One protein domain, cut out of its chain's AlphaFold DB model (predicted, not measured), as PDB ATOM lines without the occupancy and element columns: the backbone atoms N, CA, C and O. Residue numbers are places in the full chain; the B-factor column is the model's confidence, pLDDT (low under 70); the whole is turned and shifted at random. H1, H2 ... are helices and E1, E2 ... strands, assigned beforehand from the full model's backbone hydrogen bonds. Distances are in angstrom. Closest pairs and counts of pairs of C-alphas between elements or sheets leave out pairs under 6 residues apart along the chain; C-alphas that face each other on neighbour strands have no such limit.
ATOM      1  N   GLU A 516     -32.294 -29.545  32.375       94.94
ATOM      2  CA  GLU A 516     -32.130 -28.805  33.621       94.94
ATOM      3  C   GLU A 516     -33.416 -28.064  34.025       94.94
ATOM      4  O   GLU A 516     -33.809 -28.126  35.188       94.94
ATOM      5  N   LEU A 517     -34.118 -27.437  33.073       94.31
ATOM      6  CA  LEU A 517     -35.404 -26.780  33.325       94.31
ATOM      7  C   LEU A 517     -36.528 -27.803  33.552       94.31
ATOM      8  O   LEU A 517     -37.310 -27.642  34.485       94.31
ATOM      9  N   CYS A 518     -36.572 -28.898  32.785       93.50
ATOM     10  CA  CYS A 518     -37.550 -29.977  32.981       93.50
ATOM     11  C   CYS A 518     -37.485 -30.623  34.378       93.50
ATOM     12  O   CYS A 518     -38.508 -31.085  34.880       93.50
ATOM     13  N   LEU A 519     -36.307 -30.667  35.014       90.50
ATOM     14  CA  LEU A 519     -36.173 -31.117  36.405       90.50
ATOM     15  C   LEU A 519     -36.838 -30.127  37.371       90.50
ATOM     16  O   LEU A 519     -37.658 -30.534  38.191       90.50
ATOM     17  N   VAL A 520     -36.552 -28.831  37.221       91.06
ATOM     18  CA  VAL A 520     -37.101 -27.754  38.067       91.06
ATOM     19  C   VAL A 520     -38.623 -27.683  37.944       91.06
ATOM     20  O   VAL A 520     -39.319 -27.640  38.951       91.06
ATOM     21  N   LEU A 521     -39.148 -27.742  36.715       91.25
ATOM     22  CA  LEU A 521     -40.587 -27.734  36.428       91.25
ATOM     23  C   LEU A 521     -41.324 -28.987  36.930       91.25
ATOM     24  O   LEU A 521     -42.551 -28.997  36.964       91.25
ATOM     25  N   ARG A 522     -40.603 -30.044  37.326       91.31
ATOM     26  CA  ARG A 522     -41.184 -31.263  37.903       91.31
ATOM     27  C   ARG A 522     -41.056 -31.300  39.426       91.31
ATOM     28  O   ARG A 522     -41.992 -31.719  40.100       91.31
ATOM     29  N   GLN A 523     -39.890 -30.932  39.955       89.38
ATOM     30  CA  GLN A 523     -39.527 -31.036  41.370       89.38
ATOM     31  C   GLN A 523     -38.563 -29.894  41.762       89.38
ATOM     32  O   GLN A 523     -37.355 -30.115  41.836       89.38
ATOM     33  N   PRO A 524     -39.059 -28.675  42.061       87.38
ATOM     34  CA  PRO A 524     -38.204 -27.548  42.455       87.38
ATOM     35  C   PRO A 524     -37.309 -27.842  43.671       87.38
ATOM     36  O   PRO A 524     -36.205 -27.313  43.774       87.38
ATOM     37  N   SER A 525     -37.771 -28.709  44.579       85.88
ATOM     38  CA  SER A 525     -37.088 -29.074  45.826       85.88
ATOM     39  C   SER A 525     -35.922 -30.060  45.661       85.88
ATOM     40  O   SER A 525     -35.208 -30.288  46.628       85.88
ATOM     41  N   SER A 526     -35.721 -30.668  44.483       87.06
ATOM     42  CA  SER A 526     -34.591 -31.589  44.232       87.06
ATOM     43  C   SER A 526     -33.380 -30.911  43.577       87.06
ATOM     44  O   SER A 526     -32.384 -31.567  43.266       87.06
ATOM     45  N   ILE A 527     -33.455 -29.597  43.357       90.06
ATOM     46  CA  ILE A 527     -32.418 -28.807  42.695       90.06
ATOM     47  C   ILE A 527     -31.399 -28.313  43.738       90.06
ATOM     48  O   ILE A 527     -31.803 -27.704  44.730       90.06
ATOM     49  N   PRO A 528     -30.080 -28.507  43.530       91.12
ATOM     50  CA  PRO A 528     -29.047 -27.998  44.431       91.12
ATOM     51  C   PRO A 528     -28.839 -26.492  44.198       91.12
ATOM     52  O   PRO A 528     -27.882 -26.060  43.547       91.12
ATOM     53  N   TRP A 529     -29.785 -25.692  44.701       90.06
ATOM     54  CA  TRP A 529     -29.894 -24.256  44.434       90.06
ATOM     55  C   TRP A 529     -28.633 -23.467  44.785       90.06
ATOM     56  O   TRP A 529     -28.257 -22.591  44.011       90.06
ATOM     57  N   GLU A 530     -27.937 -23.797  45.873       90.00
ATOM     58  CA  GLU A 530     -26.652 -23.188  46.248       90.00
ATOM     59  C   GLU A 530     -25.601 -23.344  45.140       90.00
ATOM     60  O   GLU A 530     -25.048 -22.365  44.634       90.00
ATOM     61  N   ALA A 531     -25.368 -24.585  44.699       90.56
ATOM     62  CA  ALA A 531     -24.345 -24.920  43.715       90.56
ATOM     63  C   ALA A 531     -24.623 -24.293  42.338       90.56
ATOM     64  O   ALA A 531     -23.680 -23.956  41.616       90.56
ATOM     65  N   TRP A 532     -25.899 -24.132  41.968       91.94
ATOM     66  CA  TRP A 532     -26.293 -23.485  40.712       91.94
ATOM     67  C   TRP A 532     -26.312 -21.951  40.848       91.94
ATOM     68  O   TRP A 532     -25.891 -21.258  39.924       91.94
ATOM     69  N   THR A 533     -26.682 -21.399  42.007       90.81
ATOM     70  CA  THR A 533     -26.655 -19.944  42.272       90.81
ATOM     71  C   THR A 533     -25.224 -19.417  42.365       90.81
ATOM     72  O   THR A 533     -24.932 -18.340  41.847       90.81
ATOM     73  N   ALA A 534     -24.282 -20.223  42.865       93.19
ATOM     74  CA  ALA A 534     -22.847 -19.943  42.791       93.19
ATOM     75  C   ALA A 534     -22.303 -19.863  41.345       93.19
ATOM     76  O   ALA A 534     -21.158 -19.451  41.141       93.19
ATOM     77  N   LEU A 535     -23.081 -20.241  40.317       94.56
ATOM     78  CA  LEU A 535     -22.762 -19.927  38.919       94.56
ATOM     79  C   LEU A 535     -23.127 -18.481  38.553       94.56
ATOM     80  O   LEU A 535     -22.455 -17.908  37.702       94.56
ATOM     81  N   GLU A 536     -24.139 -17.861  39.172       94.25
ATOM     82  CA  GLU A 536     -24.443 -16.444  38.923       94.25
ATOM     83  C   GLU A 536     -23.267 -15.566  39.372       94.25
ATOM     84  O   GLU A 536     -22.783 -14.751  38.590       94.25
ATOM     85  N   GLU A 537     -22.742 -15.809  40.576       92.25
ATOM     86  CA  GLU A 537     -21.557 -15.132  41.115       92.25
ATOM     87  C   GLU A 537     -20.314 -15.357  40.239       92.25
ATOM     88  O   GLU A 537     -19.655 -14.405  39.819       92.25
ATOM     89  N   LYS A 538     -20.013 -16.612  39.875       94.38
ATOM     90  CA  LYS A 538     -18.862 -16.943  39.011       94.38
ATOM     91  C   LYS A 538     -18.986 -16.366  37.598       94.38
ATOM     92  O   LYS A 538     -17.972 -16.229  36.916       94.38
ATOM     93  N   MET A 539     -20.199 -16.041  37.148       95.50
ATOM     94  CA  MET A 539     -20.451 -15.348  35.884       95.50
ATOM     95  C   MET A 539     -20.302 -13.828  36.030       95.50
ATOM     96  O   MET A 539     -19.664 -13.215  35.175       95.50
ATOM     97  N   SER A 540     -20.838 -13.233  37.101       93.19
ATOM     98  CA  SER A 540     -20.885 -11.780  37.308       93.19
ATOM     99  C   SER A 540     -19.608 -11.179  37.904       93.19
ATOM    100  O   SER A 540     -19.298 -10.029  37.604       93.19
ATOM    101  N   HIS A 541     -18.818 -11.928  38.682       92.50
ATOM    102  CA  HIS A 541     -17.625 -11.417  39.374       92.50
ATOM    103  C   HIS A 541     -16.664 -10.606  38.464       92.50
ATOM    104  O   HIS A 541     -16.304  -9.487  38.842       92.50
ATOM    105  N   PRO A 542     -16.298 -11.052  37.238       89.56
ATOM    106  CA  PRO A 542     -15.433 -10.276  36.332       89.56
ATOM    107  C   PRO A 542     -16.097  -9.043  35.692       89.56
ATOM    108  O   PRO A 542     -15.426  -8.279  35.001       89.56
ATOM    109  N   PHE A 543     -17.405  -8.863  35.885       90.00
ATOM    110  CA  PHE A 543     -18.199  -7.721  35.425       90.00
ATOM    111  C   PHE A 543     -18.522  -6.739  36.568       90.00
ATOM    112  O   PHE A 543     -18.697  -5.545  36.325       90.00
ATOM    113  N   SER A 544     -18.538  -7.211  37.823       85.44
ATOM    114  CA  SER A 544     -18.729  -6.389  39.026       85.44
ATOM    115  C   SER A 544     -17.657  -5.306  39.169       85.44
ATOM    116  O   SER A 544     -17.992  -4.148  39.441       85.44
ATOM    117  N   ARG A 545     -16.390  -5.674  38.934       83.00
ATOM    118  CA  ARG A 545     -15.220  -4.786  38.825       83.00
ATOM    119  C   ARG A 545     -14.488  -5.110  37.511       83.00
ATOM    120  O   ARG A 545     -13.591  -5.950  37.517       83.00
ATOM    121  N   PRO A 546     -14.906  -4.526  36.374       81.69
ATOM    122  CA  PRO A 546     -14.333  -4.861  35.078       81.69
ATOM    123  C   PRO A 546     -12.911  -4.301  34.965       81.69
ATOM    124  O   PRO A 546     -12.689  -3.114  35.192       81.69
ATOM    125  N   ASP A 547     -11.967  -5.163  34.590       81.06
ATOM    126  CA  ASP A 547     -10.561  -4.818  34.343       81.06
ATOM    127  C   ASP A 547     -10.441  -3.633  33.354       81.06
ATOM    128  O   ASP A 547     -10.891  -3.779  32.211       81.06
ATOM    129  N   PRO A 548      -9.851  -2.484  33.753       77.88
ATOM    130  CA  PRO A 548      -9.702  -1.307  32.892       77.88
ATOM    131  C   PRO A 548      -8.804  -1.526  31.670       77.88
ATOM    132  O   PRO A 548      -8.959  -0.825  30.673       77.88
ATOM    133  N   THR A 549      -7.875  -2.485  31.724       81.00
ATOM    134  CA  THR A 549      -6.982  -2.810  30.598       81.00
ATOM    135  C   THR A 549      -7.685  -3.654  29.532       81.00
ATOM    136  O   THR A 549      -7.258  -3.707  28.376       81.00
ATOM    137  N   ARG A 550      -8.800  -4.297  29.895       83.44
ATOM    138  CA  ARG A 550      -9.549  -5.197  29.024       83.44
ATOM    139  C   ARG A 550     -10.659  -4.454  28.290       83.44
ATOM    140  O   ARG A 550     -11.642  -4.020  28.884       83.44
ATOM    141  N   HIS A 551     -10.569  -4.402  26.962       84.44
ATOM    142  CA  HIS A 551     -11.637  -3.842  26.134       84.44
ATOM    143  C   HIS A 551     -12.922  -4.695  26.207       84.44
ATOM    144  O   HIS A 551     -13.057  -5.738  25.556       84.44
ATOM    145  N   TRP A 552     -13.901  -4.222  26.978       84.44
ATOM    146  CA  TRP A 552     -15.242  -4.795  27.046       84.44
ATOM    147  C   TRP A 552     -16.130  -4.245  25.927       84.44
ATOM    148  O   TRP A 552     -16.228  -3.036  25.714       84.44
ATOM    149  N   ARG A 553     -16.797  -5.139  25.187       86.00
ATOM    150  CA  ARG A 553     -17.644  -4.760  24.049       86.00
ATOM    151  C   ARG A 553     -18.820  -3.893  24.517       86.00
ATOM    152  O   ARG A 553     -19.563  -4.297  25.403       86.00
ATOM    153  N   ASN A 554     -18.990  -2.733  23.876       83.31
ATOM    154  CA  ASN A 554     -19.931  -1.672  24.266       83.31
ATOM    155  C   ASN A 554     -19.650  -1.028  25.645       83.31
ATOM    156  O   ASN A 554     -20.493  -0.296  26.159       83.31
ATOM    157  N   GLY A 555     -18.445  -1.214  26.194       86.88
ATOM    158  CA  GLY A 555     -17.956  -0.519  27.383       86.88
ATOM    159  C   GLY A 555     -18.363  -1.148  28.719       86.88
ATOM    160  O   GLY A 555     -18.920  -2.243  28.789       86.88
ATOM    161  N   THR A 556     -18.043  -0.430  29.795       87.69
ATOM    162  CA  THR A 556     -18.183  -0.853  31.201       87.69
ATOM    163  C   THR A 556     -19.240  -0.057  31.976       87.69
ATOM    164  O   THR A 556     -19.380  -0.220  33.186       87.69
ATOM    165  N   CYS A 557     -20.006   0.805  31.298       85.12
ATOM    166  CA  CYS A 557     -21.093   1.564  31.913       85.12
ATOM    167  C   CYS A 557     -22.219   0.618  32.362       85.12
ATOM    168  O   CYS A 557     -22.745  -0.148  31.554       85.12
ATOM    169  N   LYS A 558     -22.627   0.702  33.633       86.69
ATOM    170  CA  LYS A 558     -23.672  -0.144  34.238       86.69
ATOM    171  C   LYS A 558     -25.102   0.331  33.921       86.69
ATOM    172  O   LYS A 558     -25.960   0.418  34.789       86.69
ATOM    173  N   SER A 559     -25.353   0.678  32.659       85.38
ATOM    174  CA  SER A 559     -26.636   1.210  32.167       85.38
ATOM    175  C   SER A 559     -27.536   0.158  31.501       85.38
ATOM    176  O   SER A 559     -28.522   0.508  30.845       85.38
ATOM    177  N   CYS A 560     -27.212  -1.129  31.662       88.75
ATOM    178  CA  CYS A 560     -27.991  -2.236  31.125       88.75
ATOM    179  C   CYS A 560     -28.783  -2.994  32.198       88.75
ATOM    180  O   CYS A 560     -28.510  -2.937  33.399       88.75
ATOM    181  N   PHE A 561     -29.802  -3.699  31.714       91.81
ATOM    182  CA  PHE A 561     -30.656  -4.604  32.474       91.81
ATOM    183  C   PHE A 561     -31.187  -5.717  31.563       91.81
ATOM    184  O   PHE A 561     -30.992  -5.680  30.345       91.81
ATOM    185  N   ASN A 562     -31.883  -6.699  32.125       95.62
ATOM    186  CA  ASN A 562     -32.649  -7.692  31.378       95.62
ATOM    187  C   ASN A 562     -34.152  -7.477  31.573       95.62
ATOM    188  O   ASN A 562     -34.586  -6.873  32.547       95.62
ATOM    189  N   TYR A 563     -34.964  -7.973  30.648       95.19
ATOM    190  CA  TYR A 563     -36.414  -7.997  30.832       95.19
ATOM    191  C   TYR A 563     -37.039  -9.204  30.148       95.19
ATOM    192  O   TYR A 563     -36.477  -9.763  29.200       95.19
ATOM    193  N   LEU A 564     -38.211  -9.579  30.642       96.44
ATOM    194  CA  LEU A 564     -39.058 -10.636  30.111       96.44
ATOM    195  C   LEU A 564     -40.386 -10.014  29.671       96.44
ATOM    196  O   LEU A 564     -40.897  -9.130  30.359       96.44
ATOM    197  N   LEU A 565     -40.948 -10.477  28.550       96.06
ATOM    198  CA  LEU A 565     -42.349 -10.205  28.211       96.06
ATOM    199  C   LEU A 565     -43.174 -11.471  28.443       96.06
ATOM    200  O   LEU A 565     -42.833 -12.533  27.907       96.06
ATOM    201  N   LEU A 566     -44.223 -11.348  29.258       96.75
ATOM    202  CA  LEU A 566     -45.090 -12.448  29.680       96.75
ATOM    203  C   LEU A 566     -46.504 -12.269  29.105       96.75
ATOM    204  O   LEU A 566     -46.987 -11.144  28.937       96.75
ATOM    205  N   ASP A 567     -47.158 -13.386  28.784       95.75
ATOM    206  CA  ASP A 567     -48.537 -13.428  28.289       95.75
ATOM    207  C   ASP A 567     -49.542 -13.479  29.464       95.75
ATOM    208  O   ASP A 567     -49.610 -14.506  30.152       95.75
ATOM    209  N   PRO A 568     -50.349 -12.421  29.693       90.94
ATOM    210  CA  PRO A 568     -51.286 -12.343  30.818       90.94
ATOM    211  C   PRO A 568     -52.377 -13.422  30.781       90.94
ATOM    212  O   PRO A 568     -52.939 -13.772  31.816       90.94
ATOM    213  N   ARG A 569     -52.660 -13.997  29.602       89.94
ATOM    214  CA  ARG A 569     -53.632 -15.094  29.431       89.94
ATOM    215  C   ARG A 569     -53.156 -16.391  30.092       89.94
ATOM    216  O   ARG A 569     -53.972 -17.259  30.397       89.94
ATOM    217  N   ILE A 570     -51.843 -16.510  30.307       92.25
ATOM    218  CA  ILE A 570     -51.181 -17.663  30.925       92.25
ATOM    219  C   ILE A 570     -50.846 -17.380  32.395       92.25
ATOM    220  O   ILE A 570     -51.006 -18.280  33.216       92.25
ATOM    221  N   THR A 571     -50.416 -16.160  32.752       88.44
ATOM    222  CA  THR A 571     -50.143 -15.812  34.162       88.44
ATOM    223  C   THR A 571     -51.404 -15.603  34.992       88.44
ATOM    224  O   THR A 571     -51.390 -15.951  36.166       88.44
ATOM    225  N   GLN A 572     -52.476 -15.041  34.420       82.88
ATOM    226  CA  GLN A 572     -53.776 -14.849  35.083       82.88
ATOM    227  C   GLN A 572     -53.669 -14.167  36.467       82.88
ATOM    228  O   GLN A 572     -54.364 -14.530  37.413       82.88
ATOM    229  N   ASN A 573     -52.769 -13.183  36.595       78.38
ATOM    230  CA  ASN A 573     -52.393 -12.531  37.851       78.38
ATOM    231  C   ASN A 573     -51.908 -13.504  38.947       78.38
ATOM    232  O   ASN A 573     -52.294 -13.427  40.117       78.38
ATOM    233  N   LEU A 574     -51.000 -14.407  38.558       82.25
ATOM    234  CA  LEU A 574     -50.322 -15.383  39.417       82.25
ATOM    235  C   LEU A 574     -49.861 -14.842  40.792       82.25
ATOM    236  O   LEU A 574     -50.002 -15.592  41.759       82.25
ATOM    237  N   PRO A 575     -49.357 -13.594  40.946       78.00
ATOM    238  CA  PRO A 575     -48.987 -13.042  42.255       78.00
ATOM    239  C   PRO A 575     -50.139 -12.941  43.273       78.00
ATOM    240  O   PRO A 575     -49.876 -12.950  44.474       78.00
ATOM    241  N   ILE A 576     -51.403 -12.905  42.834       68.62
ATOM    242  CA  ILE A 576     -52.577 -13.007  43.723       68.62
ATOM    243  C   ILE A 576     -52.896 -14.479  44.042       68.62
ATOM    244  O   ILE A 576     -53.237 -14.814  45.174       68.62
ATOM    245  N   MET A 577     -52.699 -15.387  43.081       66.44
ATOM    246  CA  MET A 577     -52.983 -16.826  43.220       66.44
ATOM    247  C   MET A 577     -51.944 -17.606  44.055       66.44
ATOM    248  O   MET A 577     -52.069 -18.821  44.226       66.44
ATOM    249  N   VAL A 578     -50.922 -16.938  44.609       67.75
ATOM    250  CA  VAL A 578     -49.789 -17.562  45.326       67.75
ATOM    251  C   VAL A 578     -50.223 -18.454  46.492       67.75
ATOM    252  O   VAL A 578     -49.562 -19.465  46.737       67.75
ATOM    253  N   SER A 579     -51.318 -18.128  47.182       62.78
ATOM    254  CA  SER A 579     -51.830 -18.910  48.319       62.78
ATOM    255  C   SER A 579     -52.647 -20.147  47.918       62.78
ATOM    256  O   SER A 579     -52.931 -20.979  48.772       62.78
ATOM    257  N   ALA A 580     -53.039 -20.272  46.643       66.44
ATOM    258  CA  ALA A 580     -53.943 -21.318  46.150       66.44
ATOM    259  C   ALA A 580     -53.252 -22.398  45.290       66.44
ATOM    260  O   ALA A 580     -53.885 -23.384  44.924       66.44
ATOM    261  N   MET A 581     -51.970 -22.217  44.956       76.00
ATOM    262  CA  MET A 581     -51.199 -23.105  44.075       76.00
ATOM    263  C   MET A 581     -49.956 -23.671  44.773       76.00
ATOM    264  O   MET A 581     -49.379 -23.045  45.667       76.00
ATOM    265  N   ASN A 582     -49.463 -24.813  44.301       84.38
ATOM    266  CA  ASN A 582     -48.168 -25.364  44.694       84.38
ATOM    267  C   ASN A 582     -47.021 -24.636  43.968       84.38
ATOM    268  O   ASN A 582     -47.188 -24.142  42.854       84.38
ATOM    269  N   GLU A 583     -45.819 -24.598  44.554       84.31
ATOM    270  CA  GLU A 583     -44.655 -23.924  43.940       84.31
ATOM    271  C   GLU A 583     -44.341 -24.433  42.521       84.31
ATOM    272  O   GLU A 583     -43.991 -23.643  41.646       84.31
ATOM    273  N   THR A 584     -44.525 -25.736  42.276       89.19
ATOM    274  CA  THR A 584     -44.362 -26.363  40.955       89.19
ATOM    275  C   THR A 584     -45.343 -25.798  39.922       89.19
ATOM    276  O   THR A 584     -44.959 -25.545  38.784       89.19
ATOM    277  N   GLU A 585     -46.598 -25.557  40.296       89.44
ATOM    278  CA  GLU A 585     -47.626 -25.027  39.389       89.44
ATOM    279  C   GLU A 585     -47.341 -23.558  39.060       89.44
ATOM    280  O   GLU A 585     -47.332 -23.178  37.889       89.44
ATOM    281  N   LYS A 586     -46.972 -22.763  40.074       90.25
ATOM    282  CA  LYS A 586     -46.587 -21.353  39.908       90.25
ATOM    283  C   LYS A 586     -45.404 -21.190  38.952       90.25
ATOM    284  O   LYS A 586     -45.456 -20.342  38.064       90.25
ATOM    285  N   ILE A 587     -44.348 -22.001  39.089       92.81
ATOM    286  CA  ILE A 587     -43.187 -21.885  38.194       92.81
ATOM    287  C   ILE A 587     -43.475 -22.392  36.776       92.81
ATOM    288  O   ILE A 587     -42.955 -21.808  35.827       92.81
ATOM    289  N   ASN A 588     -44.339 -23.401  36.595       93.25
ATOM    290  CA  ASN A 588     -44.798 -23.805  35.259       93.25
ATOM    291  C   ASN A 588     -45.616 -22.693  34.588       93.25
ATOM    292  O   ASN A 588     -45.320 -22.336  33.452       93.25
ATOM    293  N   CYS A 589     -46.579 -22.101  35.301       93.38
ATOM    294  CA  CYS A 589     -47.369 -20.956  34.840       93.38
ATOM    295  C   CYS A 589     -46.469 -19.773  34.430       93.38
ATOM    296  O   CYS A 589     -46.550 -19.287  33.299       93.38
ATOM    297  N   PHE A 590     -45.531 -19.373  35.299       95.94
ATOM    298  CA  PHE A 590     -44.560 -18.321  34.997       95.94
ATOM    299  C   PHE A 590     -43.719 -18.646  33.754       95.94
ATOM    300  O   PHE A 590     -43.677 -17.848  32.821       95.94
ATOM    301  N   VAL A 591     -43.085 -19.823  33.697       96.88
ATOM    302  CA  VAL A 591     -42.195 -20.204  32.587       96.88
ATOM    303  C   VAL A 591     -42.945 -20.339  31.259       96.88
ATOM    304  O   VAL A 591     -42.431 -19.891  30.236       96.88
ATOM    305  N   ALA A 592     -44.163 -20.888  31.263       95.00
ATOM    306  CA  ALA A 592     -45.000 -21.010  30.069       95.00
ATOM    307  C   ALA A 592     -45.484 -19.650  29.531       95.00
ATOM    308  O   ALA A 592     -45.749 -19.522  28.336       95.00
ATOM    309  N   SER A 593     -45.578 -18.627  30.387       96.44
ATOM    310  CA  SER A 593     -46.007 -17.287  29.975       96.44
ATOM    311  C   SER A 593     -44.931 -16.472  29.244       96.44
ATOM    312  O   SER A 593     -45.277 -15.557  28.493       96.44
ATOM    313  N   ILE A 594     -43.639 -16.770  29.442       97.69
ATOM    314  CA  ILE A 594     -42.530 -15.979  28.883       97.69
ATOM    315  C   ILE A 594     -42.450 -16.209  27.371       97.69
ATOM    316  O   ILE A 594     -41.939 -17.229  26.915       97.69
ATOM    317  N   PHE A 595     -42.866 -15.218  26.580       96.50
ATOM    318  CA  PHE A 595     -42.771 -15.272  25.117       96.50
ATOM    319  C   PHE A 595     -41.590 -14.468  24.552       96.50
ATOM    320  O   PHE A 595     -41.294 -14.572  23.357       96.50
ATOM    321  N   TYR A 596     -40.899 -13.658  25.361       96.62
ATOM    322  CA  TYR A 596     -39.696 -12.930  24.943       96.62
ATOM    323  C   TYR A 596     -38.715 -12.707  26.099       96.62
ATOM    324  O   TYR A 596     -39.118 -12.349  27.203       96.62
ATOM    325  N   VAL A 597     -37.419 -12.834  25.806       97.00
ATOM    326  CA  VAL A 597     -36.302 -12.468  26.695       97.00
ATOM    327  C   VAL A 597     -35.483 -11.362  26.032       97.00
ATOM    328  O   VAL A 597     -35.169 -11.462  24.845       97.00
ATOM    329  N   GLY A 598     -35.087 -10.330  26.776       93.38
ATOM    330  CA  GLY A 598     -34.293  -9.226  26.241       93.38
ATOM    331  C   GLY A 598     -33.205  -8.690  27.171       93.38
ATOM    332  O   GLY A 598     -33.130  -8.994  28.363       93.38
ATOM    333  N   LYS A 599     -32.370  -7.824  26.587       90.00
ATOM    334  CA  LYS A 599     -31.536  -6.833  27.281       90.00
ATOM    335  C   LYS A 599     -32.062  -5.435  26.990       90.00
ATOM    336  O   LYS A 599     -32.476  -5.145  25.859       90.00
ATOM    337  N   GLY A 600     -32.050  -4.594  28.011       77.50
ATOM    338  CA  GLY A 600     -32.512  -3.218  27.985       77.50
ATOM    339  C   GLY A 600     -31.416  -2.224  28.347       77.50
ATOM    340  O   GLY A 600     -30.386  -2.574  28.921       77.50
ATOM    341  N   SER A 601     -31.673  -0.980  27.968       72.69
ATOM    342  CA  SER A 601     -30.943   0.239  28.314       72.69
ATOM    343  C   SER A 601     -31.904   1.384  27.999       72.69
ATOM    344  O   SER A 601     -32.419   1.419  26.877       72.69
ATOM    345  N   ARG A 602     -32.191   2.280  28.952       71.94
ATOM    346  CA  ARG A 602     -33.278   3.278  28.819       71.94
ATOM    347  C   ARG A 602     -34.610   2.602  28.416       71.94
ATOM    348  O   ARG A 602     -34.867   1.474  28.839       71.94
ATOM    349  N   SER A 603     -35.439   3.231  27.581       69.69
ATOM    350  CA  SER A 603     -36.787   2.772  27.190       69.69
ATOM    351  C   SER A 603     -36.851   1.546  26.255       69.69
ATOM    352  O   SER A 603     -37.903   1.219  25.701       69.69
ATOM    353  N   ARG A 604     -35.751   0.794  26.104       71.38
ATOM    354  CA  ARG A 604     -35.641  -0.358  25.189       71.38
ATOM    355  C   ARG A 604     -36.714  -1.467  25.313       71.38
ATOM    356  O   ARG A 604     -36.959  -2.101  24.283       71.38
ATOM    357  N   PRO A 605     -37.338  -1.746  26.476       71.69
ATOM    358  CA  PRO A 605     -38.478  -2.667  26.565       71.69
ATOM    359  C   PRO A 605     -39.702  -2.147  25.794       71.69
ATOM    360  O   PRO A 605     -40.296  -2.876  24.997       71.69
ATOM    361  N   TYR A 606     -40.020  -0.860  25.956       78.88
ATOM    362  CA  TYR A 606     -41.205  -0.214  25.385       78.88
ATOM    363  C   TYR A 606     -41.119  -0.043  23.862       78.88
ATOM    364  O   TYR A 606     -42.152  -0.047  23.197       78.88
ATOM    365  N   CYS A 607     -39.910  -0.012  23.278       79.19
ATOM    366  CA  CYS A 607     -39.716   0.016  21.820       79.19
ATOM    367  C   CYS A 607     -40.550  -1.042  21.075       79.19
ATOM    368  O   CYS A 607     -41.072  -0.762  20.000       79.19
ATOM    369  N   HIS A 608     -40.694  -2.248  21.634       83.25
ATOM    370  CA  HIS A 608     -41.436  -3.339  20.984       83.25
ATOM    371  C   HIS A 608     -42.948  -3.124  21.020       83.25
ATOM    372  O   HIS A 608     -43.646  -3.618  20.142       83.25
ATOM    373  N   LEU A 609     -43.430  -2.386  22.019       83.75
ATOM    374  CA  LEU A 609     -44.824  -1.983  22.148       83.75
ATOM    375  C   LEU A 609     -45.107  -0.821  21.182       83.75
ATOM    376  O   LEU A 609     -46.044  -0.895  20.395       83.75
ATOM    377  N   TYR A 610     -44.225   0.184  21.120       83.06
ATOM    378  CA  TYR A 610     -44.309   1.260  20.125       83.06
ATOM    379  C   TYR A 610     -44.279   0.721  18.681       83.06
ATOM    380  O   TYR A 610     -45.009   1.206  17.820       83.06
ATOM    381  N   ASP A 611     -43.472  -0.308  18.399       83.69
ATOM    382  CA  ASP A 611     -43.448  -0.992  17.097       83.69
ATOM    383  C   ASP A 611     -44.696  -1.857  16.829       83.69
ATOM    384  O   ASP A 611     -45.006  -2.121  15.669       83.69
ATOM    385  N   ALA A 612     -45.438  -2.257  17.867       85.56
ATOM    386  CA  ALA A 612     -46.717  -2.957  17.743       85.56
ATOM    387  C   ALA A 612     -47.916  -2.009  17.556       85.56
ATOM    388  O   ALA A 612     -48.884  -2.385  16.893       85.56
ATOM    389  N   MET A 613     -47.843  -0.776  18.076       82.19
ATOM    390  CA  MET A 613     -48.839   0.285  17.843       82.19
ATOM    391  C   MET A 613     -48.789   0.832  16.406       82.19
ATOM    392  O   MET A 613     -49.798   1.288  15.865       82.19
ATOM    393  N   LYS A 614     -47.616   0.792  15.759       81.88
ATOM    394  CA  LYS A 614     -47.444   1.219  14.363       81.88
ATOM    395  C   LYS A 614     -48.156   0.243  13.421       81.88
ATOM    396  O   LYS A 614     -47.780  -0.922  13.318       81.88
ATOM    397  N   LYS A 615     -49.137   0.739  12.658       64.00
ATOM    398  CA  LYS A 615     -49.768  -0.018  11.559       64.00
ATOM    399  C   LYS A 615     -48.687  -0.449  10.555       64.00
ATOM    400  O   LYS A 615     -48.078   0.398   9.899       64.00
ATOM    401  N   GLN A 616     -48.425  -1.755  10.466       59.81
ATOM    402  CA  GLN A 616     -47.363  -2.322   9.628       59.81
ATOM    403  C   GLN A 616     -47.573  -1.970   8.147       59.81
ATOM    404  O   GLN A 616     -48.638  -2.214   7.590       59.81
ATOM    405  N   LYS A 617     -46.524  -1.451   7.495       56.25
ATOM    406  CA  LYS A 617     -46.458  -1.267   6.029       56.25
ATOM    407  C   LYS A 617     -45.707  -2.405   5.316       56.25
ATOM    408  O   LYS A 617     -45.472  -2.327   4.115       56.25
ATOM    409  N   SER A 618     -45.283  -3.435   6.049       55.72
ATOM    410  CA  SER A 618     -44.380  -4.497   5.588       55.72
ATOM    411  C   SER A 618     -44.996  -5.885   5.744       55.72
ATOM    412  O   SER A 618     -45.503  -6.224   6.806       55.72
ATOM    413  N   SER A 619     -44.870  -6.729   4.717       51.84
ATOM    414  CA  SER A 619     -45.441  -8.086   4.672       51.84
ATOM    415  C   SER A 619     -44.735  -9.130   5.553       51.84
ATOM    416  O   SER A 619     -45.165 -10.281   5.610       51.84
ATOM    417  N   LYS A 620     -43.638  -8.773   6.236       56.59
ATOM    418  CA  LYS A 620     -42.798  -9.716   6.990       56.59
ATOM    419  C   LYS A 620     -43.081  -9.643   8.491       56.59
ATOM    420  O   LYS A 620     -42.292  -9.089   9.257       56.59
ATOM    421  N   GLN A 621     -44.225 -10.203   8.883       64.62
ATOM    422  CA  GLN A 621     -44.735 -10.173  10.253       64.62
ATOM    423  C   GLN A 621     -43.717 -10.740  11.258       64.62
ATOM    424  O   GLN A 621     -43.142 -11.814  11.075       64.62
ATOM    425  N   ASN A 622     -43.471  -9.992  12.334       83.56
ATOM    426  CA  ASN A 622     -42.516 -10.362  13.376       83.56
ATOM    427  C   ASN A 622     -43.256 -11.088  14.507       83.56
ATOM    428  O   ASN A 622     -44.086 -10.461  15.162       83.56
ATOM    429  N   LYS A 623     -42.918 -12.362  14.775       89.25
ATOM    430  CA  LYS A 623     -43.554 -13.210  15.809       89.25
ATOM    431  C   LYS A 623     -43.803 -12.485  17.140       89.25
ATOM    432  O   LYS A 623     -44.857 -12.648  17.738       89.25
ATOM    433  N   LYS A 624     -42.848 -11.669  17.594       90.62
ATOM    434  CA  LYS A 624     -42.949 -10.905  18.849       90.62
ATOM    435  C   LYS A 624     -44.010  -9.807  18.774       90.62
ATOM    436  O   LYS A 624     -44.798  -9.654  19.695       90.62
ATOM    437  N   ILE A 625     -44.016  -9.048  17.676       90.62
ATOM    438  CA  ILE A 625     -44.975  -7.959  17.441       90.62
ATOM    439  C   ILE A 625     -46.384  -8.530  17.269       90.62
ATOM    440  O   ILE A 625     -47.323  -8.014  17.862       90.62
ATOM    441  N   GLN A 626     -46.506  -9.646  16.547       91.69
ATOM    442  CA  GLN A 626     -47.752 -10.394  16.426       91.69
ATOM    443  C   GLN A 626     -48.272 -10.843  17.800       91.69
ATOM    444  O   GLN A 626     -49.411 -10.551  18.134       91.69
ATOM    445  N   LYS A 627     -47.428 -11.468  18.633       93.25
ATOM    446  CA  LYS A 627     -47.819 -11.937  19.971       93.25
ATOM    447  C   LYS A 627     -48.260 -10.797  20.902       93.25
ATOM    448  O   LYS A 627     -49.212 -10.967  21.657       93.25
ATOM    449  N   ILE A 628     -47.623  -9.623  20.809       92.31
ATOM    450  CA  ILE A 628     -48.061  -8.391  21.496       92.31
ATOM    451  C   ILE A 628     -49.451  -7.957  20.996       92.31
ATOM    452  O   ILE A 628     -50.336  -7.687  21.803       92.31
ATOM    453  N   GLN A 629     -49.662  -7.935  19.676       91.50
ATOM    454  CA  GLN A 629     -50.940  -7.559  19.058       91.50
ATOM    455  C   GLN A 629     -52.074  -8.548  19.391       91.50
ATOM    456  O   GLN A 629     -53.196  -8.110  19.614       91.50
ATOM    457  N   GLU A 630     -51.787  -9.848  19.495       93.44
ATOM    458  CA  GLU A 630     -52.732 -10.878  19.959       93.44
ATOM    459  C   GLU A 630     -53.164 -10.648  21.417       93.44
ATOM    460  O   GLU A 630     -54.350 -10.696  21.717       93.44
ATOM    461  N   ILE A 631     -52.221 -10.362  22.324       92.38
ATOM    462  CA  ILE A 631     -52.524 -10.075  23.741       92.38
ATOM    463  C   ILE A 631     -53.401  -8.818  23.873       92.38
ATOM    464  O   ILE A 631     -54.323  -8.781  24.687       92.38
ATOM    465  N   TRP A 632     -53.127  -7.798  23.056       91.06
ATOM    466  CA  TRP A 632     -53.910  -6.563  23.014       91.06
ATOM    467  C   TRP A 632     -55.292  -6.729  22.367       91.06
ATOM    468  O   TRP A 632     -56.225  -6.034  22.769       91.06
ATOM    469  N   ALA A 633     -55.444  -7.635  21.394       88.94
ATOM    470  CA  ALA A 633     -56.735  -7.949  20.779       88.94
ATOM    471  C   ALA A 633     -57.700  -8.608  21.779       88.94
ATOM    472  O   ALA A 633     -58.878  -8.261  21.800       88.94
ATOM    473  N   ASP A 634     -57.181  -9.454  22.672       88.19
ATOM    474  CA  ASP A 634     -57.940 -10.094  23.756       88.19
ATOM    475  C   ASP A 634     -58.242  -9.138  24.938       88.19
ATOM    476  O   ASP A 634     -58.661  -9.565  26.012       88.19
ATOM    477  N   GLY A 635     -58.017  -7.827  24.774       82.25
ATOM    478  CA  GLY A 635     -58.353  -6.814  25.779       82.25
ATOM    479  C   GLY A 635     -57.439  -6.801  27.010       82.25
ATOM    480  O   GLY A 635     -57.804  -6.214  28.033       82.25
ATOM    481  N   LEU A 636     -56.256  -7.415  26.933       85.69
ATOM    482  CA  LEU A 636     -55.252  -7.455  28.002       85.69
ATOM    483  C   LEU A 636     -54.022  -6.603  27.649       85.69
ATOM    484  O   LEU A 636     -53.896  -6.093  26.537       85.69
ATOM    485  N   GLY A 637     -53.117  -6.395  28.608       87.88
ATOM    486  CA  GLY A 637     -51.843  -5.702  28.373       87.88
ATOM    487  C   GLY A 637     -50.642  -6.624  28.557       87.88
ATOM    488  O   GLY A 637     -50.638  -7.484  29.432       87.88
ATOM    489  N   VAL A 638     -49.600  -6.437  27.750       92.69
ATOM    490  CA  VAL A 638     -48.375  -7.247  27.824       92.69
ATOM    491  C   VAL A 638     -47.632  -6.942  29.117       92.69
ATOM    492  O   VAL A 638     -47.394  -5.777  29.433       92.69
ATOM    493  N   VAL A 639     -47.232  -7.980  29.846       91.81
ATOM    494  CA  VAL A 639     -46.496  -7.827  31.104       91.81
ATOM    495  C   VAL A 639     -45.008  -7.661  30.805       91.81
ATOM    496  O   VAL A 639     -44.424  -8.518  30.144       91.81
ATOM    497  N   SER A 640     -44.392  -6.573  31.279       91.88
ATOM    498  CA  SER A 640     -42.969  -6.257  31.062       91.88
ATOM    499  C   SER A 640     -42.198  -6.279  32.380       91.88
ATOM    500  O   SER A 640     -42.106  -5.270  33.073       91.88
ATOM    501  N   LEU A 641     -41.628  -7.435  32.725       92.88
ATOM    502  CA  LEU A 641     -40.872  -7.629  33.964       92.88
ATOM    503  C   LEU A 641     -39.405  -7.221  33.770       92.88
ATOM    504  O   LEU A 641     -38.735  -7.762  32.888       92.88
ATOM    505  N   HIS A 642     -38.883  -6.311  34.595       90.88
ATOM    506  CA  HIS A 642     -37.489  -5.855  34.531       90.88
ATOM    507  C   HIS A 642     -36.637  -6.543  35.606       90.88
ATOM    508  O   HIS A 642     -36.962  -6.513  36.784       90.88
ATOM    509  N   VAL A 643     -35.513  -7.147  35.214       93.06
ATOM    510  CA  VAL A 643     -34.652  -7.956  36.095       93.06
ATOM    511  C   VAL A 643     -33.169  -7.655  35.861       93.06
ATOM    512  O   VAL A 643     -32.768  -7.218  34.784       93.06
ATOM    513  N   PHE A 644     -32.325  -7.900  36.867       93.12
ATOM    514  CA  PHE A 644     -30.861  -7.736  36.781       93.12
ATOM    515  C   PHE A 644     -30.421  -6.333  36.307       93.12
ATOM    516  O   PHE A 644     -29.680  -6.178  35.333       93.12
ATOM    517  N   GLN A 645     -30.920  -5.303  36.995       89.31
ATOM    518  CA  GLN A 645     -30.572  -3.900  36.752       89.31
ATOM    519  C   GLN A 645     -29.113  -3.580  37.136       89.31
ATOM    520  O   GLN A 645     -28.468  -4.358  37.838       89.31
ATOM    521  N   ASN A 646     -28.606  -2.416  36.707       87.25
ATOM    522  CA  ASN A 646     -27.252  -1.925  37.016       87.25
ATOM    523  C   ASN A 646     -26.124  -2.874  36.534       87.25
ATOM    524  O   ASN A 646     -25.098  -3.039  37.197       87.25
ATOM    525  N   THR A 647     -26.313  -3.516  35.374       91.44
ATOM    526  CA  THR A 647     -25.337  -4.432  34.755       91.44
ATOM    527  C   THR A 647     -24.629  -3.783  33.563       91.44
ATOM    528  O   THR A 647     -25.130  -2.831  32.958       91.44
ATOM    529  N   ILE A 648     -23.438  -4.281  33.207       90.38
ATOM    530  CA  ILE A 648     -22.724  -3.856  31.987       90.38
ATOM    531  C   ILE A 648     -23.258  -4.611  30.750       90.38
ATOM    532  O   ILE A 648     -23.794  -5.713  30.902       90.38
ATOM    533  N   PRO A 649     -23.085  -4.103  29.511       92.19
ATOM    534  CA  PRO A 649     -23.687  -4.706  28.315       92.19
ATOM    535  C   PRO A 649     -23.371  -6.196  28.127       92.19
ATOM    536  O   PRO A 649     -24.273  -6.993  27.874       92.19
ATOM    537  N   VAL A 650     -22.107  -6.598  28.311       93.75
ATOM    538  CA  VAL A 650     -21.674  -8.003  28.172       93.75
ATOM    539  C   VAL A 650     -22.248  -8.934  29.244       93.75
ATOM    540  O   VAL A 650     -22.429 -10.123  28.975       93.75
ATOM    541  N   GLU A 651     -22.588  -8.415  30.425       95.25
ATOM    542  CA  GLU A 651     -23.263  -9.181  31.471       95.25
ATOM    543  C   GLU A 651     -24.737  -9.388  31.109       95.25
ATOM    544  O   GLU A 651     -25.192 -10.530  31.049       95.25
ATOM    545  N   ALA A 652     -25.458  -8.313  30.769       94.94
ATOM    546  CA  ALA A 652     -26.856  -8.387  30.341       94.94
ATOM    547  C   ALA A 652     -27.041  -9.300  29.112       94.94
ATOM    548  O   ALA A 652     -28.035 -10.023  29.006       94.94
ATOM    549  N   TRP A 653     -26.069  -9.325  28.192       95.25
ATOM    550  CA  TRP A 653     -26.038 -10.263  27.063       95.25
ATOM    551  C   TRP A 653     -25.783 -11.714  27.484       95.25
ATOM    552  O   TRP A 653     -26.384 -12.622  26.916       95.25
ATOM    553  N   THR A 654     -24.934 -11.943  28.487       97.12
ATOM    554  CA  THR A 654     -24.651 -13.288  29.015       97.12
ATOM    555  C   THR A 654     -25.853 -13.844  29.787       97.12
ATOM    556  O   THR A 654     -26.204 -15.011  29.615       97.12
ATOM    557  N   ARG A 655     -26.537 -12.996  30.567       97.69
ATOM    558  CA  ARG A 655     -27.797 -13.310  31.260       97.69
ATOM    559  C   ARG A 655     -28.936 -13.596  30.270       97.69
ATOM    560  O   ARG A 655     -29.627 -14.601  30.420       97.69
ATOM    561  N   GLU A 656     -29.083 -12.784  29.217       97.62
ATOM    562  CA  GLU A 656     -30.016 -13.050  28.106       97.62
ATOM    563  C   GLU A 656     -29.708 -14.404  27.438       97.62
ATOM    564  O   GLU A 656     -30.606 -15.224  27.264       97.62
ATOM    565  N   ALA A 657     -28.440 -14.661  27.095       97.62
ATOM    566  CA  ALA A 657     -28.016 -15.898  26.441       97.62
ATOM    567  C   ALA A 657     -28.324 -17.144  27.279       97.62
ATOM    568  O   ALA A 657     -28.829 -18.130  26.742       97.62
ATOM    569  N   ALA A 658     -28.071 -17.084  28.589       97.94
ATOM    570  CA  ALA A 658     -28.393 -18.156  29.519       97.94
ATOM    571  C   ALA A 658     -29.903 -18.451  29.522       97.94
ATOM    572  O   ALA A 658     -30.299 -19.577  29.221       97.94
ATOM    573  N   MET A 659     -30.748 -17.441  29.754       98.12
ATOM    574  CA  MET A 659     -32.206 -17.613  29.801       98.12
ATOM    575  C   MET A 659     -32.796 -18.117  28.471       98.12
ATOM    576  O   MET A 659     -33.600 -19.050  28.485       98.12
ATOM    577  N   ILE A 660     -32.359 -17.590  27.317       97.38
ATOM    578  CA  ILE A 660     -32.802 -18.086  25.996       97.38
ATOM    579  C   ILE A 660     -32.329 -19.529  25.753       97.38
ATOM    580  O   ILE A 660     -33.075 -20.323  25.179       97.38
ATOM    581  N   SER A 661     -31.121 -19.904  26.196       95.81
ATOM    582  CA  SER A 661     -30.627 -21.282  26.048       95.81
ATOM    583  C   SER A 661     -31.419 -22.292  26.887       95.81
ATOM    584  O   SER A 661     -31.657 -23.405  26.428       95.81
ATOM    585  N   THR A 662     -31.883 -21.886  28.073       96.50
ATOM    586  CA  THR A 662     -32.679 -22.716  28.988       96.50
ATOM    587  C   THR A 662     -34.133 -22.867  28.528       96.50
ATOM    588  O   THR A 662     -34.661 -23.978  28.535       96.50
ATOM    589  N   LEU A 663     -34.771 -21.773  28.086       96.62
ATOM    590  CA  LEU A 663     -36.144 -21.797  27.559       96.62
ATOM    591  C   LEU A 663     -36.238 -22.434  26.165       96.62
ATOM    592  O   LEU A 663     -37.250 -23.051  25.851       96.62
ATOM    593  N   GLY A 664     -35.199 -22.300  25.337       94.94
ATOM    594  CA  GLY A 664     -35.184 -22.754  23.946       94.94
ATOM    595  C   GLY A 664     -35.880 -21.778  22.989       94.94
ATOM    596  O   GLY A 664     -36.960 -21.262  23.261       94.94
ATOM    597  N   LEU A 665     -35.274 -21.535  21.818       92.81
ATOM    598  CA  LEU A 665     -35.813 -20.582  20.830       92.81
ATOM    599  C   LEU A 665     -37.175 -20.981  20.250       92.81
ATOM    600  O   LEU A 665     -37.921 -20.104  19.833       92.81
ATOM    601  N   ASN A 666     -37.508 -22.273  20.221       91.69
ATOM    602  CA  ASN A 666     -38.789 -22.744  19.686       91.69
ATOM    603  C   ASN A 666     -39.977 -22.255  20.530       91.69
ATOM    604  O   ASN A 666     -41.051 -22.013  19.988       91.69
ATOM    605  N   ASN A 667     -39.744 -22.046  21.829       92.50
ATOM    606  CA  ASN A 667     -40.736 -21.611  22.809       92.50
ATOM    607  C   ASN A 667     -40.780 -20.071  22.952       92.50
ATOM    608  O   ASN A 667     -41.513 -19.548  23.784       92.50
ATOM    609  N   LEU A 668     -39.987 -19.333  22.161       95.00
ATOM    610  CA  LEU A 668     -39.822 -17.882  22.260       95.00
ATOM    611  C   LEU A 668     -40.075 -17.172  20.922       95.00
ATOM    612  O   LEU A 668     -39.833 -17.685  19.832       95.00
ATOM    613  N   SER A 669     -40.475 -15.905  21.008       92.81
ATOM    614  CA  SER A 669     -40.530 -14.986  19.863       92.81
ATOM    615  C   SER A 669     -39.158 -14.398  19.478       92.81
ATOM    616  O   SER A 669     -39.033 -13.685  18.475       92.81
ATOM    617  N   ASN A 670     -38.113 -14.703  20.255       94.00
ATOM    618  CA  ASN A 670     -36.724 -14.343  19.985       94.00
ATOM    619  C   ASN A 670     -36.239 -14.922  18.645       94.00
ATOM    620  O   ASN A 670     -36.335 -16.114  18.389       94.00
ATOM    621  N   SER A 671     -35.650 -14.080  17.792       89.88
ATOM    622  CA  SER A 671     -35.206 -14.495  16.448       89.88
ATOM    623  C   SER A 671     -33.763 -15.020  16.385       89.88
ATOM    624  O   SER A 671     -33.312 -15.420  15.315       89.88
ATOM    625  N   LYS A 672     -33.003 -14.942  17.488       90.38
ATOM    626  CA  LYS A 672     -31.584 -15.336  17.591       90.38
ATOM    627  C   LYS A 672     -31.252 -15.772  19.020       90.38
ATOM    628  O   LYS A 672     -31.823 -15.230  19.965       90.38
ATOM    629  N   GLN A 673     -30.289 -16.686  19.159       92.44
ATOM    630  CA  GLN A 673     -29.633 -16.974  20.439       92.44
ATOM    631  C   GLN A 673     -28.872 -15.738  20.949       92.44
ATOM    632  O   GLN A 673     -28.426 -14.904  20.155       92.44
ATOM    633  N   GLY A 674     -28.694 -15.646  22.268       90.69
ATOM    634  CA  GLY A 674     -27.766 -14.687  22.871       90.69
ATOM    635  C   GLY A 674     -26.298 -15.096  22.683       90.69
ATOM    636  O   GLY A 674     -25.982 -16.133  22.099       90.69
ATOM    637  N   THR A 675     -25.370 -14.283  23.190       93.62
ATOM    638  CA  THR A 675     -23.927 -14.580  23.175       93.62
ATOM    639  C   THR A 675     -23.378 -14.535  24.595       93.62
ATOM    640  O   THR A 675     -23.611 -13.566  25.312       93.62
ATOM    641  N   PHE A 676     -22.644 -15.574  24.994       96.12
ATOM    642  CA  PHE A 676     -22.005 -15.665  26.307       96.12
ATOM    643  C   PHE A 676     -20.643 -14.961  26.294       96.12
ATOM    644  O   PHE A 676     -19.820 -15.225  25.417       96.12
ATOM    645  N   TYR A 677     -20.390 -14.113  27.288       94.19
ATOM    646  CA  TYR A 677     -19.132 -13.388  27.471       94.19
ATOM    647  C   TYR A 677     -18.459 -13.775  28.796       94.19
ATOM    648  O   TYR A 677     -18.981 -14.580  29.572       94.19
ATOM    649  N   GLY A 678     -17.271 -13.218  29.052       91.94
ATOM    650  CA  GLY A 678     -16.520 -13.475  30.282       91.94
ATOM    651  C   GLY A 678     -16.248 -14.975  30.492       91.94
ATOM    652  O   GLY A 678     -16.015 -15.684  29.508       91.94
ATOM    653  N   PRO A 679     -16.281 -15.483  31.736       93.06
ATOM    654  CA  PRO A 679     -15.995 -16.889  32.023       93.06
ATOM    655  C   PRO A 679     -17.084 -17.824  31.482       93.06
ATOM    656  O   PRO A 679     -16.776 -18.936  31.065       93.06
ATOM    657  N   ALA A 680     -18.338 -17.367  31.404       95.94
ATOM    658  CA  ALA A 680     -19.450 -18.166  30.898       95.94
ATOM    659  C   ALA A 680     -19.324 -18.518  29.404       95.94
ATOM    660  O   ALA A 680     -19.979 -19.451  28.944       95.94
ATOM    661  N   SER A 681     -18.467 -17.829  28.640       95.44
ATOM    662  CA  SER A 681     -18.194 -18.164  27.235       95.44
ATOM    663  C   SER A 681     -17.698 -19.611  27.062       95.44
ATOM    664  O   SER A 681     -18.263 -20.359  26.257       95.44
ATOM    665  N   THR A 682     -16.734 -20.046  27.882       96.31
ATOM    666  CA  THR A 682     -16.086 -21.370  27.812       96.31
ATOM    667  C   THR A 682     -16.841 -22.481  28.546       96.31
ATOM    668  O   THR A 682     -16.422 -23.637  28.516       96.31
ATOM    669  N   TRP A 683     -17.962 -22.175  29.208       97.25
ATOM    670  CA  TRP A 683     -18.710 -23.170  29.981       97.25
ATOM    671  C   TRP A 683     -19.412 -24.212  29.103       97.25
ATOM    672  O   TRP A 683     -19.847 -23.930  27.983       97.25
ATOM    673  N   THR A 684     -19.585 -25.414  29.655       97.19
ATOM    674  CA  THR A 684     -20.414 -26.466  29.058       97.19
ATOM    675  C   THR A 684     -21.881 -26.032  28.987       97.19
ATOM    676  O   THR A 684     -22.347 -25.241  29.810       97.19
ATOM    677  N   ASN A 685     -22.635 -26.575  28.026       95.56
ATOM    678  CA  ASN A 685     -24.044 -26.207  27.845       95.56
ATOM    679  C   ASN A 685     -24.886 -26.493  29.097       95.56
ATOM    680  O   ASN A 685     -25.711 -25.665  29.453       95.56
ATOM    681  N   SER A 686     -24.603 -27.572  29.838       95.75
ATOM    682  CA  SER A 686     -25.290 -27.844  31.109       95.75
ATOM    683  C   SER A 686     -25.065 -26.733  32.147       95.75
ATOM    684  O   SER A 686     -26.031 -26.207  32.686       95.75
ATOM    685  N   LYS A 687     -23.825 -26.245  32.339       96.56
ATOM    686  CA  LYS A 687     -23.556 -25.086  33.222       96.56
ATOM    687  C   LYS A 687     -24.244 -23.801  32.745       96.56
ATOM    688  O   LYS A 687     -24.692 -23.004  33.564       96.56
ATOM    689  N   LYS A 688     -24.353 -23.599  31.427       97.50
ATOM    690  CA  LYS A 688     -25.098 -22.473  30.831       97.50
ATOM    691  C   LYS A 688     -26.605 -22.588  31.097       97.50
ATOM    692  O   LYS A 688     -27.224 -21.592  31.460       97.50
ATOM    693  N   HIS A 689     -27.167 -23.796  31.008       97.12
ATOM    694  CA  HIS A 689     -28.568 -24.059  31.332       97.12
ATOM    695  C   HIS A 689     -28.862 -23.894  32.831       97.12
ATOM    696  O   HIS A 689     -29.868 -23.280  33.175       97.12
ATOM    697  N   GLN A 690     -27.983 -24.391  33.710       97.31
ATOM    698  CA  GLN A 690     -28.073 -24.248  35.173       97.31
ATOM    699  C   GLN A 690     -28.088 -22.771  35.588       97.31
ATOM    700  O   GLN A 690     -28.972 -22.347  36.330       97.31
ATOM    701  N   LEU A 691     -27.179 -21.960  35.031       97.56
ATOM    702  CA  LEU A 691     -27.201 -20.505  35.195       97.56
ATOM    703  C   LEU A 691     -28.537 -19.907  34.720       97.56
ATOM    704  O   LEU A 691     -29.147 -19.119  35.437       97.56
ATOM    705  N   GLY A 692     -29.013 -20.289  33.530       97.56
ATOM    706  CA  GLY A 692     -30.287 -19.801  33.000       97.56
ATOM    707  C   GLY A 692     -31.495 -20.201  33.856       97.56
ATOM    708  O   GLY A 692     -32.397 -19.387  34.025       97.56
ATOM    709  N   VAL A 693     -31.491 -21.392  34.469       96.88
ATOM    710  CA  VAL A 693     -32.498 -21.812  35.457       96.88
ATOM    711  C   VAL A 693     -32.486 -20.889  36.673       96.88
ATOM    712  O   VAL A 693     -33.544 -20.393  37.047       96.88
ATOM    713  N   CYS A 694     -31.323 -20.619  37.277       96.12
ATOM    714  CA  CYS A 694     -31.235 -19.719  38.432       96.12
ATOM    715  C   CYS A 694     -31.725 -18.304  38.096       96.12
ATOM    716  O   CYS A 694     -32.472 -17.714  38.874       96.12
ATOM    717  N   LEU A 695     -31.384 -17.785  36.912       97.69
ATOM    718  CA  LEU A 695     -31.874 -16.486  36.443       97.69
ATOM    719  C   LEU A 695     -33.402 -16.478  36.254       97.69
ATOM    720  O   LEU A 695     -34.054 -15.508  36.639       97.69
ATOM    721  N   LEU A 696     -33.995 -17.554  35.724       97.69
ATOM    722  CA  LEU A 696     -35.451 -17.688  35.582       97.69
ATOM    723  C   LEU A 696     -36.154 -17.848  36.939       97.69
ATOM    724  O   LEU A 696     -37.156 -17.181  37.171       97.69
ATOM    725  N   TYR A 697     -35.617 -18.656  37.858       95.44
ATOM    726  CA  TYR A 697     -36.164 -18.828  39.211       95.44
ATOM    727  C   TYR A 697     -36.105 -17.525  40.020       95.44
ATOM    728  O   TYR A 697     -37.061 -17.152  40.699       95.44
ATOM    729  N   ARG A 698     -35.007 -16.773  39.894       95.31
ATOM    730  CA  ARG A 698     -34.869 -15.448  40.505       95.31
ATOM    731  C   ARG A 698     -35.824 -14.429  39.875       95.31
ATOM    732  O   ARG A 698     -36.442 -13.664  40.603       95.31
ATOM    733  N   SER A 699     -36.022 -14.474  38.554       97.00
ATOM    734  CA  SER A 699     -37.028 -13.649  37.861       97.00
ATOM    735  C   SER A 699     -38.459 -13.988  38.300       97.00
ATOM    736  O   SER A 699     -39.259 -13.086  38.513       97.00
ATOM    737  N   PHE A 700     -38.765 -15.272  38.510       95.56
ATOM    738  CA  PHE A 700     -40.038 -15.746  39.060       95.56
ATOM    739  C   PHE A 700     -40.299 -15.181  40.462       95.56
ATOM    740  O   PHE A 700     -41.380 -14.656  40.721       95.56
ATOM    741  N   LYS A 701     -39.306 -15.224  41.358       92.12
ATOM    742  CA  LYS A 701     -39.448 -14.657  42.709       92.12
ATOM    743  C   LYS A 701     -39.590 -13.131  42.701       92.12
ATOM    744  O   LYS A 701     -40.415 -12.630  43.456       92.12
ATOM    745  N   ILE A 702     -38.899 -12.421  41.801       90.38
ATOM    746  CA  ILE A 702     -39.114 -10.979  41.578       90.38
ATOM    747  C   ILE A 702     -40.554 -10.717  41.104       90.38
ATOM    748  O   ILE A 702     -41.227  -9.873  41.677       90.38
ATOM    749  N   PHE A 703     -41.076 -11.475  40.134       92.56
ATOM    750  CA  PHE A 703     -42.454 -11.317  39.638       92.56
ATOM    751  C   PHE A 703     -43.526 -11.520  40.720       92.56
ATOM    752  O   PHE A 703     -44.480 -10.746  40.792       92.56
ATOM    753  N   LEU A 704     -43.362 -12.515  41.600       87.06
ATOM    754  CA  LEU A 704     -44.282 -12.714  42.728       87.06
ATOM    755  C   LEU A 704     -44.236 -11.569  43.758       87.06
ATOM    756  O   LEU A 704     -45.222 -11.351  44.455       87.06
ATOM    757  N   GLN A 705     -43.115 -10.851  43.861       81.75
ATOM    758  CA  GLN A 705     -42.945  -9.707  44.764       81.75
ATOM    759  C   GLN A 705     -43.428  -8.390  44.131       81.75
ATOM    760  O   GLN A 705     -44.109  -7.605  44.785       81.75
ATOM    761  N   GLU A 706     -43.104  -8.153  42.857       81.50
ATOM    762  CA  GLU A 706     -43.407  -6.916  42.123       81.50
ATOM    763  C   GLU A 706     -44.852  -6.815  41.606       81.50
ATOM    764  O   GLU A 706     -45.280  -5.708  41.250       81.50
ATOM    765  N   GLY A 707     -45.585  -7.933  41.566       78.50
ATOM    766  CA  GLY A 707     -46.952  -8.028  41.051       78.50
ATOM    767  C   GLY A 707     -47.034  -8.136  39.523       78.50
ATOM    768  O   GLY A 707     -46.061  -7.909  38.801       78.50
ATOM    769  N   GLU A 708     -48.219  -8.474  39.005       83.25
ATOM    770  CA  GLU A 708     -48.464  -8.445  37.560       83.25
ATOM    771  C   GLU A 708     -48.785  -7.016  37.098       83.25
ATOM    772  O   GLU A 708     -49.681  -6.363  37.632       83.25
ATOM    773  N   ARG A 709     -48.053  -6.529  36.089       79.81
ATOM    774  CA  ARG A 709     -48.183  -5.166  35.551       79.81
ATOM    775  C   ARG A 709     -48.356  -5.217  34.042       79.81
ATOM    776  O   ARG A 709     -47.406  -5.499  33.315       79.81
ATOM    777  N   GLN A 710     -49.581  -4.993  33.583       86.75
ATOM    778  CA  GLN A 710     -49.975  -5.100  32.178       86.75
ATOM    779  C   GLN A 710     -49.848  -3.751  31.457       86.75
ATOM    780  O   GLN A 710     -50.360  -2.753  31.951       86.75
ATOM    781  N   LEU A 711     -49.242  -3.733  30.264       86.06
ATOM    782  CA  LEU A 711     -49.130  -2.547  29.402       86.06
ATOM    783  C   LEU A 711     -50.030  -2.686  28.163       86.06
ATOM    784  O   LEU A 711     -49.798  -3.535  27.292       86.06
ATOM    785  N   ARG A 712     -51.082  -1.866  28.096       86.31
ATOM    786  CA  ARG A 712     -52.129  -1.857  27.055       86.31
ATOM    787  C   ARG A 712     -51.857  -0.754  26.015       86.31
ATOM    788  O   ARG A 712     -51.083   0.162  26.290       86.31
ATOM    789  N   PRO A 713     -52.513  -0.764  24.835       82.56
ATOM    790  CA  PRO A 713     -52.317   0.280  23.822       82.56
ATOM    791  C   PRO A 713     -52.633   1.695  24.326       82.56
ATOM    792  O   PRO A 713     -51.911   2.633  24.001       82.56
ATOM    793  N   ASN A 714     -53.692   1.843  25.131       77.75
ATOM    794  CA  ASN A 714     -54.136   3.135  25.665       77.75
ATOM    795  C   ASN A 714     -53.149   3.703  26.692       77.75
ATOM    796  O   ASN A 714     -52.942   4.913  26.740       77.75
ATOM    797  N   ASP A 715     -52.522   2.827  27.478       75.44
ATOM    798  CA  ASP A 715     -51.575   3.199  28.526       75.44
ATOM    799  C   ASP A 715     -50.348   3.908  27.931       75.44
ATOM    800  O   ASP A 715     -49.789   4.795  28.563       75.44
ATOM    801  N   LEU A 716     -49.966   3.545  26.699       72.50
ATOM    802  CA  LEU A 716     -48.777   3.996  25.962       72.50
ATOM    803  C   LEU A 716     -48.999   5.256  25.098       72.50
ATOM    804  O   LEU A 716     -48.122   5.625  24.316       72.50
ATOM    805  N   ALA A 717     -50.186   5.866  25.157       55.88
ATOM    806  CA  ALA A 717     -50.682   6.765  24.112       55.88
ATOM    807  C   ALA A 717     -50.812   8.247  24.520       55.88
ATOM    808  O   ALA A 717     -51.569   8.976  23.881       55.88
ATOM    809  N   LEU A 718     -50.097   8.719  25.550       53.03
ATOM    810  CA  LEU A 718     -50.145  10.126  25.974       53.03
ATOM    811  C   LEU A 718     -49.042  10.955  25.281       53.03
ATOM    812  O   LEU A 718     -47.877  10.871  25.679       53.03
ATOM    813  N   PRO A 719     -49.356  11.781  24.262       43.53
ATOM    814  CA  PRO A 719     -48.381  12.702  23.692       43.53
ATOM    815  C   PRO A 719     -48.123  13.864  24.656       43.53
ATOM    816  O   PRO A 719     -49.054  14.438  25.220       43.53
ATOM    817  N   PHE A 720     -46.864  14.275  24.786       44.72
ATOM    818  CA  PHE A 720     -46.501  15.479  25.531       44.72
ATOM    819  C   PHE A 720     -45.565  16.347  24.702       44.72
ATOM    820  O   PHE A 720     -44.572  15.867  24.159       44.72
TER     821      PHE A 720
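Overview. This is residues 516 to 720 of the 723 residues of a protein of Scylla olivacea (UniProt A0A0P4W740). A small, twisted sheet of three strands, E2, E1 and E3, makes the core; two long helices, H7 and H9, cross each other over one of its faces, and the shorter H6 packs on the other. H2 and H8 pack together at one end of the body, and H5 and H6 at the opposite end. The 205 printed residues hold nine named helices and three named strands, in the order H1 H2 E1 H3 H4 E2 H5 H6 E3 H7 H8 H9, and the sheet, E2 E1 E3, is antiparallel. The class is mostly helix; the whole is compact, with a radius of gyration of the C-alphas of 17.4 A and spans of 46 by 43 by 31 A.

Arrangement. E1, residues 560 to 566, is the inner strand, antiparallel to E2, residues 594 to 600 (N 598 and O 563, 2.9 A), and to E3, residues 638 to 647 (N 643 and O 562, 2.8 A). E3 bends by 52 degrees at residue 644. H7, residues 649 to 663, runs along the strands over E2 and E1, at a height over the sheet of 8.6 A. H9, residues 685 to 706, is on the same face and runs across the strands over E1 and E3. H7 and H9 touch about perpendicular, at 83 degrees, the C-alphas of Ala 658 and Gly 692 closest at 4.3 A. H6, residues 623 to 633, is on the opposite face, giving three layers, helices on both faces of a sheet. H5, residues 607 to 613, touches H6, Ala 612 to Ile 625, C-alphas 5.3 A. E2, H5 H6, E3 form a split strand-helix-strand unit, two strands running the same way with E1 between them, its crossover right-handed. H9 is the hub: it also touches H1, residues 516 to 520 (C-alphas of Leu 517 and Val 693, 6.1 A), H2, residues 529 to 544 (Leu 535 and Leu 691, 5.8 A), and H4, residues 583 to 593 (Phe 590 and Phe 700, 6.6 A). H8, residues 678 to 682, touches H2, and H3, residues 568 to 571, touches H4. In H1, H4, H5, H6, H7 and H9 every O i to N i+4 pair is within hydrogen-bond range; in H2 7 of 12 are, in H8 0 of 1, with 2 of 2 O i to N i+3 pairs, and H3 is too short for such a pair.

Along the chain. E3 is 24.2 A long, H9 30.8 A, H2 21.8 A and H7 21.2 A. C-alpha 516 of H1 is at (-32.130, -28.805, 33.621), and C-alpha 706 ends H9 at (-43.407, -6.916, 42.123).

Size, cuts and confidence. The C-alphas of Thr 549 and Ala 580, the two farthest apart, are 52.8 A apart. The printed part has no cut; the links H2 to E1, H3 to H4 and H7 to H8 are long. The pLDDT is under 70 at residues 576 to 580, 603, 615 to 621 and 717 to 720.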